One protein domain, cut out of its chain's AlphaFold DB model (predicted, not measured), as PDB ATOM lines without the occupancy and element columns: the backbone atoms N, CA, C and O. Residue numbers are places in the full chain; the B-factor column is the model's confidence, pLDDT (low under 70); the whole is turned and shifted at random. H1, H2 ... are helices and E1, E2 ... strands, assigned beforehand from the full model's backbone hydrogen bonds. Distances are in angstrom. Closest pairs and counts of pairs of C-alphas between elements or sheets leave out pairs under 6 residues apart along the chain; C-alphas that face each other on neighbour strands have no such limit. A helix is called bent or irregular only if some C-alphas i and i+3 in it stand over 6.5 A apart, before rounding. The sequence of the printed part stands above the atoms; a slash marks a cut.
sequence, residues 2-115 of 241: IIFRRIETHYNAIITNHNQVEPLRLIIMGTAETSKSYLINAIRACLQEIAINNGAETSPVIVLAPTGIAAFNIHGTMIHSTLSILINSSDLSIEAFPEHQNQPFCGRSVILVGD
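This is residues 2 to 115 of the 241 residues of the protein "ATP-dependent DNA helicase" of Rhizophagus irregularis (UniProt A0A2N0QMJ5). Two short strands, E1 and E2, lie side by side as a small parallel ribbon, with two long helices, H1 and H2, packed together on one side of the domain; H2 meets E2 near its own first residues, and the shorter H3 and H4 lie on the far side of the domain from H1. A long link, residues 54 to 67, passes through the middle of the domain from H2 to H3, and a second, residues 89 to 103, runs round the outside from H4 to little H5, just before E2. The printed part has 114 residues with five named helices and two named strands, in the order H1 E1 H2 H3 H4 H5 E2; it is mostly helix. It is compact, with a radius of gyration of the C-alphas of 14.8 A and spans of 41 by 32 by 27 A.

Strand E1 is residues 25 to 29, 13.3 A long, and E2 is residues 110 to 114, 13.0 A, ending at C-alpha 114 at (-21.059, 6.189, -36.156). H2, the longest helix, is residues 36 to 53, 25.7 A. H1, residues 2 to 17, measures 22.2 A and begins at C-alpha 2 at (-4.814, 2.200, -42.846). H4 is residues 79 to 88, 14.1 A, H3 residues 68 to 73, 8.6 A, and H5 residues 104 to 107; H5 is neither bent nor irregular, but only just: C-alphas 104 and 107 are 6.2 A apart.

E1 and E2 are parallel neighbours, 10 degrees between their directions, with N 28 and O 112 at 2.8 A and N 112 and O 26 at 2.8 A, within hydrogen-bond range. With H2, H3, H4 and H5 between them they form a strand-helix-strand unit, two parallel neighbour strands joined through helices. The closest C-alphas of H2 and E2 are those of Lys 36 and Val 113, 7.0 A apart. H1 and H2 touch, H2 with residues 43 to 50 alone, closest at the C-alphas of Glu 8 and Leu 47, 6.9 A; they run the same way at a shallow tilt of 27 degrees. H2 and H3 are close but not clearly touching, with C-alphas of Ser 37 and Asn 73 at 7.4 A. H4 touches no helix and is apart from E2. Residues 64 to 65 pair with residues 77 to 78, parallel. Every O i to N i+4 pair is within hydrogen-bond range in H1, H2, H3 and H4; H5 is too short for one, and its one O i to N i+3 pair is out of range.

The C-alphas farthest apart are those of Glu 33 and Pro 98, 40.8 A. The printed part has no cut. The links H2 to H3 and H4 to H5 are long. The mean pLDDT of the printed part is 71.8; 42 residues are under 70, among them residues 80 to 107 and 30 to 35.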
ATOM      1  N   ILE A   2      -4.429   2.908 -41.600       73.00
ATOM      2  CA  ILE A   2      -4.814   2.200 -42.846       73.00
ATOM      3  C   ILE A   2      -6.036   2.822 -43.554       73.00
ATOM      4  O   ILE A   2      -6.001   3.021 -44.762       73.00
ATOM      5  N   ILE A   3      -7.098   3.170 -42.813       76.56
ATOM      6  CA  ILE A   3      -8.326   3.753 -43.394       76.56
ATOM      7  C   ILE A   3      -8.042   5.095 -44.076       76.56
ATOM      8  O   ILE A   3      -8.499   5.325 -45.190       76.56
ATOM      9  N   PHE A   4      -7.249   5.948 -43.427       79.50
ATOM     10  CA  PHE A   4      -6.889   7.262 -43.953       79.50
ATOM     11  C   PHE A   4      -6.145   7.147 -45.287       79.50
ATOM     12  O   PHE A   4      -6.582   7.721 -46.277       79.50
ATOM     13  N   ARG A   5      -5.111   6.292 -45.351       82.12
ATOM     14  CA  ARG A   5      -4.390   6.025 -46.604       82.12
ATOM     15  C   ARG A   5      -5.292   5.455 -47.692       82.12
ATOM     16  O   ARG A   5      -5.160   5.840 -48.842       82.12
ATOM     17  N   ARG A   6      -6.226   4.563 -47.342       84.44
ATOM     18  CA  ARG A   6      -7.176   4.008 -48.315       84.44
ATOM     19  C   ARG A   6      -8.044   5.102 -48.938       84.44
ATOM     20  O   ARG A   6      -8.222   5.090 -50.148       84.44
ATOM     21  N   ILE A   7      -8.561   6.031 -48.133       87.06
ATOM     22  CA  ILE A   7      -9.370   7.163 -48.608       87.06
ATOM     23  C   ILE A   7      -8.530   8.102 -49.483       87.06
ATOM     24  O   ILE A   7      -8.968   8.498 -50.558       87.06
ATOM     25  N   GLU A   8      -7.310   8.410 -49.052       88.12
ATOM     26  CA  GLU A   8      -6.379   9.278 -49.774       88.12
ATOM     27  C   GLU A   8      -5.989   8.698 -51.142       88.12
ATOM     28  O   GLU A   8      -6.106   9.365 -52.168       88.12
ATOM     29  N   THR A   9      -5.569   7.429 -51.187       88.38
ATOM     30  CA  THR A   9      -5.241   6.726 -52.438       88.38
ATOM     31  C   THR A   9      -6.449   6.648 -53.364       88.38
ATOM     32  O   THR A   9      -6.308   6.833 -54.570       88.38
ATOM     33  N   HIS A  10      -7.640   6.418 -52.805       89.44
ATOM     34  CA  HIS A  10      -8.885   6.390 -53.566       89.44
ATOM     35  C   HIS A  10      -9.176   7.725 -54.244       89.44
ATOM     36  O   HIS A  10      -9.461   7.771 -55.437       89.44
ATOM     37  N   TYR A  11      -9.075   8.820 -53.490       90.12
ATOM     38  CA  TYR A  11      -9.326  10.150 -54.026       90.12
ATOM     39  C   TYR A  11      -8.293  10.542 -55.086       90.12
ATOM     40  O   TYR A  11      -8.677  11.019 -56.150       90.12
ATOM     41  N   ASN A  12      -7.012  10.238 -54.854       89.19
ATOM     42  CA  ASN A  12      -5.963  10.427 -55.855       89.19
ATOM     43  C   ASN A  12      -6.253   9.648 -57.150       89.19
ATOM     44  O   ASN A  12      -6.107  10.190 -58.238       89.19
ATOM     45  N   ALA A  13      -6.739   8.406 -57.058       88.06
ATOM     46  CA  ALA A  13      -7.114   7.634 -58.242       88.06
ATOM     47  C   ALA A  13      -8.295   8.257 -59.009       88.06
ATOM     48  O   ALA A  13      -8.316   8.202 -60.239       88.06
ATOM     49  N   ILE A  14      -9.268   8.852 -58.305       86.38
ATOM     50  CA  ILE A  14     -10.404   9.549 -58.930       86.38
ATOM     51  C   ILE A  14      -9.910  10.749 -59.739       86.38
ATOM     52  O   ILE A  14     -10.284  10.885 -60.903       86.38
ATOM     53  N   ILE A  15      -9.064  11.597 -59.148       85.25
ATOM     54  CA  ILE A  15      -8.575  12.812 -59.817       85.25
ATOM     55  C   ILE A  15      -7.600  12.509 -60.964       85.25
ATOM     56  O   ILE A  15      -7.494  13.314 -61.880       85.25
ATOM     57  N   THR A  16      -6.908  11.361 -60.961       83.75
ATOM     58  CA  THR A  16      -5.977  10.999 -62.046       83.75
ATOM     59  C   THR A  16      -6.629  10.219 -63.183       83.75
ATOM     60  O   THR A  16      -6.250  10.402 -64.335       83.75
ATOM     61  N   ASN A  17      -7.574   9.318 -62.886       74.12
ATOM     62  CA  ASN A  17      -8.108   8.367 -63.873       74.12
ATOM     63  C   ASN A  17      -9.547   8.658 -64.314       74.12
ATOM     64  O   ASN A  17     -10.055   7.906 -65.142       74.12
ATOM     65  N   HIS A  18     -10.176   9.711 -63.775       62.97
ATOM     66  CA  HIS A  18     -11.487  10.319 -64.069       62.97
ATOM     67  C   HIS A  18     -12.734   9.411 -64.240       62.97
ATOM     68  O   HIS A  18     -13.790   9.817 -63.771       62.97
ATOM     69  N   ASN A  19     -12.673   8.199 -64.812       57.81
ATOM     70  CA  ASN A  19     -13.851   7.460 -65.298       57.81
ATOM     71  C   ASN A  19     -13.918   5.946 -64.971       57.81
ATOM     72  O   ASN A  19     -14.843   5.290 -65.441       57.81
ATOM     73  N   GLN A  20     -12.992   5.351 -64.201       66.94
ATOM     74  CA  GLN A  20     -13.028   3.891 -63.913       66.94
ATOM     75  C   GLN A  20     -12.787   3.485 -62.452       66.94
ATOM     76  O   GLN A  20     -12.523   2.319 -62.163       66.94
ATOM     77  N   VAL A  21     -12.874   4.417 -61.505       79.56
ATOM     78  CA  VAL A  21     -12.676   4.085 -60.090       79.56
ATOM     79  C   VAL A  21     -14.021   3.750 -59.450       79.56
ATOM     80  O   VAL A  21     -14.902   4.606 -59.372       79.56
ATOM     81  N   GLU A  22     -14.183   2.508 -58.985       80.44
ATOM     82  CA  GLU A  22     -15.402   2.088 -58.287       80.44
ATOM     83  C   GLU A  22     -15.667   2.948 -57.040       80.44
ATOM     84  O   GLU A  22     -14.728   3.310 -56.338       80.44
ATOM     85  N   PRO A  23     -16.922   3.266 -56.689       80.75
ATOM     86  CA  PRO A  23     -17.202   4.119 -55.536       80.75
ATOM     87  C   PRO A  23     -16.754   3.498 -54.204       80.75
ATOM     88  O   PRO A  23     -17.082   2.352 -53.886       80.75
ATOM     89  N   LEU A  24     -16.069   4.278 -53.363       83.25
ATOM     90  CA  LEU A  24     -15.639   3.836 -52.037       83.25
ATOM     91  C   LEU A  24     -16.833   3.797 -51.080       83.25
ATOM     92  O   LEU A  24     -17.494   4.811 -50.864       83.25
ATOM     93  N   ARG A  25     -17.084   2.641 -50.461       80.75
ATOM     94  CA  ARG A  25     -18.104   2.475 -49.415       80.75
ATOM     95  C   ARG A  25     -17.439   2.006 -48.130       80.75
ATOM     96  O   ARG A  25     -16.879   0.912 -48.087       80.75
ATOM     97  N   LEU A  26     -17.467   2.842 -47.097       76.56
ATOM     98  CA  LEU A  26     -16.831   2.551 -45.811       76.56
ATOM     99  C   LEU A  26     -17.784   2.833 -44.657       76.56
ATOM    100  O   LEU A  26     -18.472   3.848 -44.641       76.56
ATOM    101  N   ILE A  27     -17.768   1.946 -43.665       77.50
ATOM    102  CA  ILE A  27     -18.402   2.164 -42.367       77.50
ATOM    103  C   ILE A  27     -17.286   2.183 -41.327       77.50
ATOM    104  O   ILE A  27     -16.513   1.232 -41.220       77.50
ATOM    105  N   ILE A  28     -17.183   3.281 -40.585       77.06
ATOM    106  CA  ILE A  28     -16.208   3.475 -39.519       77.06
ATOM    107  C   ILE A  28     -16.974   3.573 -38.205       77.06
ATOM    108  O   ILE A  28     -17.651   4.562 -37.927       77.06
ATOM    109  N   MET A  29     -16.846   2.531 -37.394       74.12
ATOM    110  CA  MET A  29     -17.484   2.447 -36.087       74.12
ATOM    111  C   MET A  29     -16.470   2.726 -34.980       74.12
ATOM    112  O   MET A  29     -15.310   2.322 -35.075       74.12
ATOM    113  N   GLY A  30     -16.915   3.373 -33.909       65.50
ATOM    114  CA  GLY A  30     -16.152   3.497 -32.666       65.50
ATOM    115  C   GLY A  30     -17.083   3.749 -31.486       65.50
ATOM    116  O   GLY A  30     -18.154   4.314 -31.683       65.50
ATOM    117  N   THR A  31     -16.677   3.387 -30.272       57.44
ATOM    118  CA  THR A  31     -17.426   3.642 -29.022       57.44
ATOM    119  C   THR A  31     -17.483   5.135 -28.680       57.44
ATOM    120  O   THR A  31     -16.690   5.911 -29.220       57.44
ATOM    121  N   ALA A  32     -18.393   5.572 -27.806       53.31
ATOM    122  CA  ALA A  32     -18.523   6.971 -27.383       53.31
ATOM    123  C   ALA A  32     -17.169   7.556 -26.925       53.31
ATOM    124  O   ALA A  32     -16.282   6.810 -26.517       53.31
ATOM    125  N   GLU A  33     -16.977   8.868 -27.097       54.28
ATOM    126  CA  GLU A  33     -15.715   9.598 -26.824       54.28
ATOM    127  C   GLU A  33     -14.499   9.239 -27.694       54.28
ATOM    128  O   GLU A  33     -13.461   9.894 -27.614       54.28
ATOM    129  N   THR A  34     -14.608   8.274 -28.609       52.09
ATOM    130  CA  THR A  34     -13.557   8.095 -29.617       52.09
ATOM    131  C   THR A  34     -13.602   9.251 -30.609       52.09
ATOM    132  O   THR A  34     -14.676   9.691 -31.020       52.09
ATOM    133  N   SER A  35     -12.422   9.735 -30.988       64.38
ATOM    134  CA  SER A  35     -12.071  10.854 -31.874       64.38
ATOM    135  C   SER A  35     -12.659  10.789 -33.305       64.38
ATOM    136  O   SER A  35     -11.965  11.043 -34.288       64.38
ATOM    137  N   LYS A  36     -13.940  10.443 -33.458       74.81
ATOM    138  CA  LYS A  36     -14.685  10.302 -34.715       74.81
ATOM    139  C   LYS A  36     -14.917  11.652 -35.383       74.81
ATOM    140  O   LYS A  36     -14.669  11.776 -36.576       74.81
ATOM    141  N   SER A  37     -15.289  12.682 -34.618       74.31
ATOM    142  CA  SER A  37     -15.382  14.060 -35.131       74.31
ATOM    143  C   SER A  37     -14.026  14.553 -35.637       74.31
ATOM    144  O   SER A  37     -13.934  15.138 -36.712       74.31
ATOM    145  N   TYR A  38     -12.953  14.238 -34.903       80.56
ATOM    146  CA  TYR A  38     -11.586  14.518 -35.339       80.56
ATOM    147  C   TYR A  38     -11.235  13.757 -36.623       80.56
ATOM    148  O   TYR A  38     -10.671  14.343 -37.538       80.56
ATOM    149  N   LEU A  39     -11.617  12.482 -36.734       80.44
ATOM    150  CA  LEU A  39     -11.399  11.687 -37.942       80.44
ATOM    151  C   LEU A  39     -12.127  12.272 -39.159       80.44
ATOM    152  O   LEU A  39     -11.525  12.372 -40.222       80.44
ATOM    153  N   ILE A  40     -13.388  12.686 -39.003       83.62
ATOM    154  CA  ILE A  40     -14.164  13.346 -40.064       83.62
ATOM    155  C   ILE A  40     -13.460  14.635 -40.504       83.62
ATOM    156  O   ILE A  40     -13.226  14.830 -41.696       83.62
ATOM    157  N   ASN A  41     -13.062  15.479 -39.547       82.62
ATOM    158  CA  ASN A  41     -12.366  16.734 -39.832       82.62
ATOM    159  C   ASN A  41     -11.004  16.499 -40.505       82.62
ATOM    160  O   ASN A  41     -10.671  17.205 -41.453       82.62
ATOM    161  N   ALA A  42     -10.244  15.493 -40.067       84.88
ATOM    162  CA  ALA A  42      -8.953  15.139 -40.650       84.88
ATOM    163  C   ALA A  42      -9.094  14.614 -42.087       84.88
ATOM    164  O   ALA A  42      -8.327  15.015 -42.960       84.88
ATOM    165  N   ILE A  43     -10.083  13.749 -42.350       86.50
ATOM    166  CA  ILE A  43     -10.376  13.263 -43.706       86.50
ATOM    167  C   ILE A  43     -10.765  14.436 -44.606       86.50
ATOM    168  O   ILE A  43     -10.213  14.568 -45.695       86.50
ATOM    169  N   ARG A  44     -11.674  15.311 -44.152       87.81
ATOM    170  CA  ARG A  44     -12.078  16.492 -44.927       87.81
ATOM    171  C   ARG A  44     -10.879  17.374 -45.255       87.81
ATOM    172  O   ARG A  44     -10.698  17.703 -46.418       87.81
ATOM    173  N   ALA A  45     -10.084  17.741 -44.250       86.50
ATOM    174  CA  ALA A  45      -8.942  18.632 -44.429       86.50
ATOM    175  C   ALA A  45      -7.942  18.066 -45.446       86.50
ATOM    176  O   ALA A  45      -7.540  18.771 -46.362       86.50
ATOM    177  N   CYS A  46      -7.620  16.776 -45.340       88.88
ATOM    178  CA  CYS A  46      -6.706  16.111 -46.265       88.88
ATOM    179  C   CYS A  46      -7.241  16.056 -47.699       88.88
ATOM    180  O   CYS A  46      -6.524  16.395 -48.637       88.88
ATOM    181  N   LEU A  47      -8.505  15.673 -47.891       89.56
ATOM    182  CA  LEU A  47      -9.082  15.617 -49.236       89.56
ATOM    183  C   LEU A  47      -9.238  17.011 -49.851       89.56
ATOM    184  O   LEU A  47      -9.029  17.176 -51.050       89.56
ATOM    185  N   GLN A  48      -9.563  18.013 -49.038       88.81
ATOM    186  CA  GLN A  48      -9.632  19.404 -49.470       88.81
ATOM    187  C   GLN A  48      -8.256  19.942 -49.873       88.81
ATOM    188  O   GLN A  48      -8.149  20.608 -50.897       88.81
ATOM    189  N   GLU A  49      -7.203  19.620 -49.124       89.56
ATOM    190  CA  GLU A  49      -5.826  19.980 -49.471       89.56
ATOM    191  C   GLU A  49      -5.410  19.371 -50.817       89.56
ATOM    192  O   GLU A  49      -4.918  20.082 -51.693       89.56
ATOM    193  N   ILE A  50      -5.682  18.079 -51.031       89.62
ATOM    194  CA  ILE A  50      -5.410  17.416 -52.316       89.62
ATOM    195  C   ILE A  50      -6.199  18.086 -53.446       89.62
ATOM    196  O   ILE A  50      -5.641  18.321 -54.516       89.62
ATOM    197  N   ALA A  51      -7.469  18.424 -53.223       88.38
ATOM    198  CA  ALA A  51      -8.306  19.073 -54.229       88.38
ATOM    199  C   ALA A  51      -7.775  20.458 -54.626       88.38
ATOM    200  O   ALA A  51      -7.626  20.737 -55.815       88.38
ATOM    201  N   ILE A  52      -7.432  21.297 -53.642       88.94
ATOM    202  CA  ILE A  52      -6.878  22.640 -53.867       88.94
ATOM    203  C   ILE A  52      -5.550  22.551 -54.624       88.94
ATOM    204  O   ILE A  52      -5.348  23.269 -55.601       88.94
ATOM    205  N   ASN A  53      -4.672  21.620 -54.237       89.44
ATOM    206  CA  ASN A  53      -3.392  21.398 -54.916       89.44
ATOM    207  C   ASN A  53      -3.554  20.943 -56.378       89.44
ATOM    208  O   ASN A  53      -2.635  21.113 -57.174       89.44
ATOM    209  N   ASN A  54      -4.716  20.394 -56.736       87.50
ATOM    210  CA  ASN A  54      -5.073  20.002 -58.100       87.50
ATOM    211  C   ASN A  54      -6.034  21.002 -58.780       87.50
ATOM    212  O   ASN A  54      -6.637  20.676 -59.800       87.50
ATOM    213  N   GLY A  55      -6.162  22.224 -58.249       86.25
ATOM    214  CA  GLY A  55      -6.878  23.332 -58.890       86.25
ATOM    215  C   GLY A  55      -8.390  23.381 -58.649       86.25
ATOM    216  O   GLY A  55      -9.084  24.100 -59.362       86.25
ATOM    217  N   ALA A  56      -8.924  22.639 -57.676       84.50
ATOM    218  CA  ALA A  56     -10.343  22.711 -57.336       84.50
ATOM    219  C   ALA A  56     -10.674  23.966 -56.506       84.50
ATOM    220  O   ALA A  56      -9.994  24.274 -55.528       84.50
ATOM    221  N   GLU A  57     -11.767  24.648 -56.854       78.62
ATOM    222  CA  GLU A  57     -12.261  25.828 -56.123       78.62
ATOM    223  C   GLU A  57     -13.142  25.465 -54.915       78.62
ATOM    224  O   GLU A  57     -13.352  26.284 -54.020       78.62
ATOM    225  N   THR A  58     -13.669  24.236 -54.866       78.19
ATOM    226  CA  THR A  58     -14.624  23.785 -53.843       78.19
ATOM    227  C   THR A  58     -14.177  22.494 -53.158       78.19
ATOM    228  O   THR A  58     -13.390  21.711 -53.693       78.19
ATOM    229  N   SER A  59     -14.676  22.267 -51.935       78.06
ATOM    230  CA  SER A  59     -14.406  21.032 -51.189       78.06
ATOM    231  C   SER A  59     -14.990  19.821 -51.927       78.06
ATOM    232  O   SER A  59     -16.183  19.825 -52.239       78.06
ATOM    233  N   PRO A  60     -14.217  18.736 -52.124       84.00
ATOM    234  CA  PRO A  60     -14.725  17.510 -52.738       84.00
ATOM    235  C   PRO A  60     -15.553  16.658 -51.763       84.00
ATOM    236  O   PRO A  60     -16.099  15.625 -52.150       84.00
ATOM    237  N   VAL A  61     -15.612  17.052 -50.485       84.88
ATOM    238  CA  VAL A  61     -16.299  16.322 -49.417       84.88
ATOM    239  C   VAL A  61     -17.482  17.134 -48.913       84.88
ATOM    240  O   VAL A  61     -17.315  18.266 -48.455       84.88
ATOM    241  N   ILE A  62     -18.653  16.501 -48.917       81.69
ATOM    242  CA  ILE A  62     -19.849  16.976 -48.221       81.69
ATOM    243  C   ILE A  62     -19.973  16.182 -46.922       81.69
ATOM    244  O   ILE A  62     -20.013  14.952 -46.938       81.69
ATOM    245  N   VAL A  63     -20.025  16.886 -45.792       82.69
ATOM    246  CA  VAL A  63     -20.162  16.275 -44.466       82.69
ATOM    247  C   VAL A  63     -21.590  16.481 -43.980       82.69
ATOM    248  O   VAL A  63     -22.048  17.617 -43.884       82.69
ATOM    249  N   LEU A  64     -22.285  15.387 -43.663       80.56
ATOM    250  CA  LEU A  64     -23.680  15.414 -43.230       80.56
ATOM    251  C   LEU A  64     -23.837  14.841 -41.818       80.56
ATOM    252  O   LEU A  64     -23.171  13.866 -41.470       80.56
ATOM    253  N   ALA A  65     -24.756  15.399 -41.028       79.44
ATOM    254  CA  ALA A  65     -25.116  14.875 -39.709       79.44
ATOM    255  C   ALA A  65     -26.641  14.839 -39.477       79.44
ATOM    256  O   ALA A  65     -27.377  15.626 -40.081       79.44
ATOM    257  N   PRO A  66     -27.143  13.955 -38.591       67.19
ATOM    258  CA  PRO A  66     -28.578  13.839 -38.327       67.19
ATOM    259  C   PRO A  66     -29.146  14.996 -37.487       67.19
ATOM    260  O   PRO A  66     -30.324  15.317 -37.625       67.19
ATOM    261  N   THR A  67     -28.333  15.643 -36.642       71.12
ATOM    262  CA  THR A  67     -28.757  16.739 -35.750       71.12
ATOM    263  C   THR A  67     -27.938  18.009 -35.972       71.12
ATOM    264  O   THR A  67     -26.798  17.950 -36.434       71.12
ATOM    265  N   GLY A  68     -28.508  19.167 -35.617       65.75
ATOM    266  CA  GLY A  68     -27.869  20.475 -35.810       65.75
ATOM    267  C   GLY A  68     -26.543  20.630 -35.060       65.75
ATOM    268  O   GLY A  68     -25.578  21.114 -35.636       65.75
ATOM    269  N   ILE A  69     -26.456  20.148 -33.817       65.19
ATOM    270  CA  ILE A  69     -25.212  20.202 -33.026       65.19
ATOM    271  C   ILE A  69     -24.148  19.267 -33.586       65.19
ATOM    272  O   ILE A  69     -22.981  19.641 -33.661       65.19
ATOM    273  N   ALA A  70     -24.535  18.065 -34.020       70.31
ATOM    274  CA  ALA A  70     -23.590  17.160 -34.659       70.31
ATOM    275  C   ALA A  70     -23.055  17.762 -35.965       70.31
ATOM    276  O   ALA A  70     -21.850  17.713 -36.187       70.31
ATOM    277  N   ALA A  71     -23.928  18.376 -36.775       74.06
ATOM    278  CA  ALA A  71     -23.553  19.072 -38.006       74.06
ATOM    279  C   ALA A  71     -22.586  20.225 -37.714       74.06
ATOM    280  O   ALA A  71     -21.514  20.287 -38.310       74.06
ATOM    281  N   PHE A  72     -22.913  21.074 -36.737       72.25
ATOM    282  CA  PHE A  72     -22.065  22.186 -36.316       72.25
ATOM    283  C   PHE A  72     -20.674  21.714 -35.868       72.25
ATOM    284  O   PHE A  72     -19.662  22.177 -36.389       72.25
ATOM    285  N   ASN A  73     -20.606  20.713 -34.985       73.44
ATOM    286  CA  ASN A  73     -19.344  20.213 -34.427       73.44
ATOM    287  C   ASN A  73     -18.390  19.624 -35.481       73.44
ATOM    288  O   ASN A  73     -17.173  19.607 -35.283       73.44
ATOM    289  N   ILE A  74     -18.921  19.124 -36.598       77.81
ATOM    290  CA  ILE A  74     -18.120  18.580 -37.702       77.81
ATOM    291  C   ILE A  74     -18.035  19.536 -38.893       77.81
ATOM    292  O   ILE A  74     -17.561  19.126 -39.947       77.81
ATOM    293  N   HIS A  75     -18.466  20.793 -38.749       77.38
ATOM    294  CA  HIS A  75     -18.618  21.776 -39.836       77.38
ATOM    295  C   HIS A  75     -19.262  21.159 -41.092       77.38
ATOM    296  O   HIS A  75     -18.736  21.238 -42.203       77.38
ATOM    297  N   GLY A  76     -20.352  20.435 -40.869       78.38
ATOM    298  CA  GLY A  76     -21.193  19.835 -41.891       78.38
ATOM    299  C   GLY A  76     -22.593  20.435 -41.869       78.38
ATOM    300  O   GLY A  76     -22.887  21.377 -41.134       78.38
ATOM    301  N   THR A  77     -23.481  19.856 -42.662       73.94
ATOM    302  CA  THR A  77     -24.877  20.280 -42.779       73.94
ATOM    303  C   THR A  77     -25.826  19.174 -42.321       73.94
ATOM    304  O   THR A  77     -25.455  18.005 -42.188       73.94
ATOM    305  N   MET A  78     -27.077  19.528 -42.021       74.19
ATOM    306  CA  MET A  78     -28.064  18.524 -41.620       74.19
ATOM    307  C   MET A  78     -28.515  17.703 -42.828       74.19
ATOM    308  O   MET A  78     -28.872  18.277 -43.857       74.19
ATOM    309  N   ILE A  79     -28.586  16.376 -42.672       71.06
ATOM    310  CA  ILE A  79     -29.002  15.444 -43.738       71.06
ATOM    311  C   ILE A  79     -30.334  15.882 -44.356       71.06
ATOM    312  O   ILE A  79     -30.438  15.984 -45.571       71.06
ATOM    313  N   HIS A  80     -31.336  16.194 -43.529       63.59
ATOM    314  CA  HIS A  80     -32.650  16.595 -44.031       63.59
ATOM    315  C   HIS A  80     -32.607  17.941 -44.766       63.59
ATOM    316  O   HIS A  80     -33.247  18.082 -45.795       63.59
ATOM    317  N   SER A  81     -31.816  18.912 -44.299       60.97
ATOM    318  CA  SER A  81     -31.702  20.218 -44.958       60.97
ATOM    319  C   SER A  81     -31.005  20.092 -46.312       60.97
ATOM    320  O   SER A  81     -31.523  20.577 -47.313       60.97
ATOM    321  N   THR A  82     -29.879  19.383 -46.376       57.66
ATOM    322  CA  THR A  82     -29.105  19.232 -47.615       57.66
ATOM    323  C   THR A  82     -29.787  18.323 -48.622       57.66
ATOM    324  O   THR A  82     -29.779  18.645 -49.803       57.66
ATOM    325  N   LEU A  83     -30.429  17.235 -48.188       57.47
ATOM    326  CA  LEU A  83     -31.200  16.388 -49.097       57.47
ATOM    327  C   LEU A  83     -32.477  17.090 -49.572       57.47
ATOM    328  O   LEU A  83     -32.790  16.991 -50.751       57.47
ATOM    329  N   SER A  84     -33.179  17.859 -48.728       51.84
ATOM    330  CA  SER A  84     -34.315  18.675 -49.186       51.84
ATOM    331  C   SER A  84     -33.895  19.793 -50.141       51.84
ATOM    332  O   SER A  84     -34.660  20.112 -51.045       51.84
ATOM    333  N   ILE A  85     -32.699  20.374 -49.985       47.78
ATOM    334  CA  ILE A  85     -32.145  21.329 -50.956       47.78
ATOM    335  C   ILE A  85     -31.776  20.608 -52.254       47.78
ATOM    336  O   ILE A  85     -32.219  21.060 -53.298       47.78
ATOM    337  N   LEU A  86     -31.088  19.458 -52.210       44.62
ATOM    338  CA  LEU A  86     -30.814  18.641 -53.403       44.62
ATOM    339  C   LEU A  86     -32.104  18.280 -54.155       44.62
ATOM    340  O   LEU A  86     -32.127  18.314 -55.373       44.62
ATOM    341  N   ILE A  87     -33.187  17.955 -53.446       48.66
ATOM    342  CA  ILE A  87     -34.471  17.587 -54.064       48.66
ATOM    343  C   ILE A  87     -35.155  18.792 -54.737       48.66
ATOM    344  O   ILE A  87     -35.872  18.603 -55.714       48.66
ATOM    345  N   ASN A  88     -34.932  20.017 -54.245       39.44
ATOM    346  CA  ASN A  88     -35.607  21.227 -54.734       39.44
ATOM    347  C   ASN A  88     -34.731  22.135 -55.620       39.44
ATOM    348  O   ASN A  88     -35.269  22.994 -56.316       39.44
ATOM    349  N   SER A  89     -33.404  21.986 -55.605       40.22
ATOM    350  CA  SER A  89     -32.494  22.712 -56.493       40.22
ATOM    351  C   SER A  89     -32.306  21.923 -57.785       40.22
ATOM    352  O   SER A  89     -31.756  20.821 -57.765       40.22
ATOM    353  N   SER A  90     -32.702  22.508 -58.913       44.97
ATOM    354  CA  SER A  90     -32.488  21.962 -60.262       44.97
ATOM    355  C   SER A  90     -31.017  21.675 -60.600       44.97
ATOM    356  O   SER A  90     -30.752  20.917 -61.524       44.97
ATOM    357  N   ASP A  91     -30.069  22.233 -59.841       45.66
ATOM    358  CA  ASP A  91     -28.629  22.107 -60.105       45.66
ATOM    359  C   ASP A  91     -27.974  20.885 -59.431       45.66
ATOM    360  O   ASP A  91     -26.820  20.565 -59.715       45.66
ATOM    361  N   LEU A  92     -28.685  20.180 -58.540       44.69
ATOM    362  CA  LEU A  92     -28.140  19.012 -57.831       44.69
ATOM    363  C   LEU A  92     -29.208  17.977 -57.439       44.69
ATOM    364  O   LEU A  92     -29.028  17.205 -56.497       44.69
ATOM    365  N   SER A  93     -30.324  17.943 -58.167       38.94
ATOM    366  CA  SER A  93     -31.336  16.898 -58.035       38.94
ATOM    367  C   SER A  93     -30.759  15.522 -58.370       38.94
ATOM    368  O   SER A  93     -29.755  15.381 -59.062       38.94
ATOM    369  N   ILE A  94     -31.408  14.461 -57.891       41.62
ATOM    370  CA  ILE A  94     -31.115  13.073 -58.296       41.62
ATOM    371  C   ILE A  94     -31.240  12.912 -59.834       41.62
ATOM    372  O   ILE A  94     -30.670  11.993 -60.422       41.62
ATOM    373  N   GLU A  95     -31.910  13.856 -60.507       43.12
ATOM    374  CA  GLU A  95     -31.953  13.980 -61.967       43.12
ATOM    375  C   GLU A  95     -30.628  14.452 -62.599       43.12
ATOM    376  O   GLU A  95     -30.435  14.237 -63.791       43.12
ATOM    377  N   ALA A  96     -29.680  15.014 -61.837       45.72
ATOM    378  CA  ALA A  96     -28.396  15.513 -62.349       45.72
ATOM    379  C   ALA A  96     -27.429  14.403 -62.816       45.72
ATOM    380  O   ALA A  96     -26.430  14.694 -63.472       45.72
ATOM    381  N   PHE A  97     -27.707  13.126 -62.509       52.88
ATOM    382  CA  PHE A  97     -26.862  11.985 -62.896       52.88
ATOM    383  C   PHE A  97     -27.688  10.830 -63.491       52.88
ATOM    384  O   PHE A  97     -27.768   9.751 -62.892       52.88
ATOM    385  N   PRO A  98     -28.296  11.022 -64.678       53.72
ATOM    386  CA  PRO A  98     -29.177  10.034 -65.307       53.72
ATOM    387  C   PRO A  98     -28.480   8.686 -65.564       53.72
ATOM    388  O   PRO A  98     -29.108   7.636 -65.461       53.72
ATOM    389  N   GLU A  99     -27.167   8.694 -65.799       55.16
ATOM    390  CA  GLU A  99     -26.375   7.485 -66.069       55.16
ATOM    391  C   GLU A  99     -26.152   6.584 -64.837       55.16
ATOM    392  O   GLU A  99     -25.797   5.415 -64.984       55.16
ATOM    393  N   HIS A 100     -26.387   7.087 -63.617       57.66
ATOM    394  CA  HIS A 100     -26.060   6.382 -62.367       57.66
ATOM    395  C   HIS A 100     -27.259   6.219 -61.417       57.66
ATOM    396  O   HIS A 100     -27.075   5.809 -60.269       57.66
ATOM    397  N   GLN A 101     -28.488   6.486 -61.876       55.22
ATOM    398  CA  GLN A 101     -29.701   6.433 -61.040       55.22
ATOM    399  C   GLN A 101     -29.934   5.069 -60.373       55.22
ATOM    400  O   GLN A 101     -30.415   5.005 -59.245       55.22
ATOM    401  N   ASN A 102     -29.535   3.980 -61.037       59.31
ATOM    402  CA  ASN A 102     -29.695   2.618 -60.519       59.31
ATOM    403  C   ASN A 102     -28.548   2.164 -59.601       59.31
ATOM    404  O   ASN A 102     -28.564   1.038 -59.104       59.31
ATOM    405  N   GLN A 103     -27.535   3.006 -59.375       57.66
ATOM    406  CA  GLN A 103     -26.422   2.684 -58.487       57.66
ATOM    407  C   GLN A 103     -26.668   3.254 -57.083       57.66
ATOM    408  O   GLN A 103     -27.102   4.401 -56.955       57.66
ATOM    409  N   PRO A 104     -26.329   2.520 -56.003       55.38
ATOM    410  CA  PRO A 104     -26.467   3.040 -54.648       55.38
ATOM    411  C   PRO A 104     -25.717   4.364 -54.485       55.38
ATOM    412  O   PRO A 104     -24.525   4.450 -54.812       55.38
ATOM    413  N   PHE A 105     -26.422   5.369 -53.956       64.31
ATOM    414  CA  PHE A 105     -25.939   6.745 -53.786       64.31
ATOM    415  C   PHE A 105     -25.508   7.417 -55.103       64.31
ATOM    416  O   PHE A 105     -24.575   8.217 -55.109       64.31
ATOM    417  N   CYS A 106     -26.143   7.063 -56.225       66.19
ATOM    418  CA  CYS A 106     -25.895   7.639 -57.553       66.19
ATOM    419  C   CYS A 106     -24.422   7.540 -57.994       66.19
ATOM    420  O   CYS A 106     -23.870   8.470 -58.576       66.19
ATOM    421  N   GLY A 107     -23.755   6.433 -57.641       68.50
ATOM    422  CA  GLY A 107     -22.338   6.208 -57.954       68.50
ATOM    423  C   GLY A 107     -21.359   7.007 -57.081       68.50
ATOM    424  O   GLY A 107     -20.166   7.045 -57.366       68.50
ATOM    425  N   ARG A 108     -21.815   7.649 -55.998       74.44
ATOM    426  CA  ARG A 108     -20.940   8.415 -55.099       74.44
ATOM    427  C   ARG A 108     -20.258   7.533 -54.058       74.44
ATOM    428  O   ARG A 108     -20.816   6.549 -53.568       74.44
ATOM    429  N   SER A 109     -19.037   7.934 -53.707       81.12
ATOM    430  CA  SER A 109     -18.313   7.371 -52.569       81.12
ATOM    431  C   SER A 109     -18.953   7.861 -51.269       81.12
ATOM    432  O   SER A 109     -19.201   9.056 -51.119       81.12
ATOM    433  N   VAL A 110     -19.225   6.950 -50.335       78.62
ATOM    434  CA  VAL A 110     -19.903   7.239 -49.065       78.62
ATOM    435  C   VAL A 110     -19.119   6.636 -47.909       78.62
ATOM    436  O   VAL A 110     -18.765   5.455 -47.917       78.62
ATOM    437  N   ILE A 111     -18.884   7.457 -46.887       80.31
ATOM    438  CA  ILE A 111     -18.248   7.058 -45.635       80.31
ATOM    439  C   ILE A 111     -19.241   7.330 -44.507       80.31
ATOM    440  O   ILE A 111     -19.554   8.483 -44.217       80.31
ATOM    441  N   LEU A 112     -19.740   6.271 -43.878       77.31
ATOM    442  CA  LEU A 112     -20.593   6.360 -42.697       77.31
ATOM    443  C   LEU A 112     -19.718   6.270 -41.449       77.31
ATOM    444  O   LEU A 112     -18.926   5.338 -41.314       77.31
ATOM    445  N   VAL A 113     -19.859   7.227 -40.535       76.69
ATOM    446  CA  VAL A 113     -19.114   7.264 -39.271       76.69
ATOM    447  C   VAL A 113     -20.115   7.290 -38.123       76.69
ATOM    448  O   VAL A 113     -20.971   8.170 -38.090       76.69
ATOM    449  N   GLY A 114     -20.031   6.339 -37.191       67.50
ATOM    450  CA  GLY A 114     -21.059   6.189 -36.156       67.50
ATOM    451  C   GLY A 114     -20.639   5.399 -34.919       67.50
ATOM    452  O   GLY A 114     -19.496   4.958 -34.783       67.50
ATOM    453  N   ASP A 115     -21.594   5.249 -34.003       66.75
ATOM    454  CA  ASP A 115     -21.479   4.513 -32.743       66.75
ATOM    455  C   ASP A 115     -22.811   3.806 -32.428       66.75
ATOM    456  O   ASP A 115     -23.850   4.458 -32.377       66.75
TER     457      ASP A 115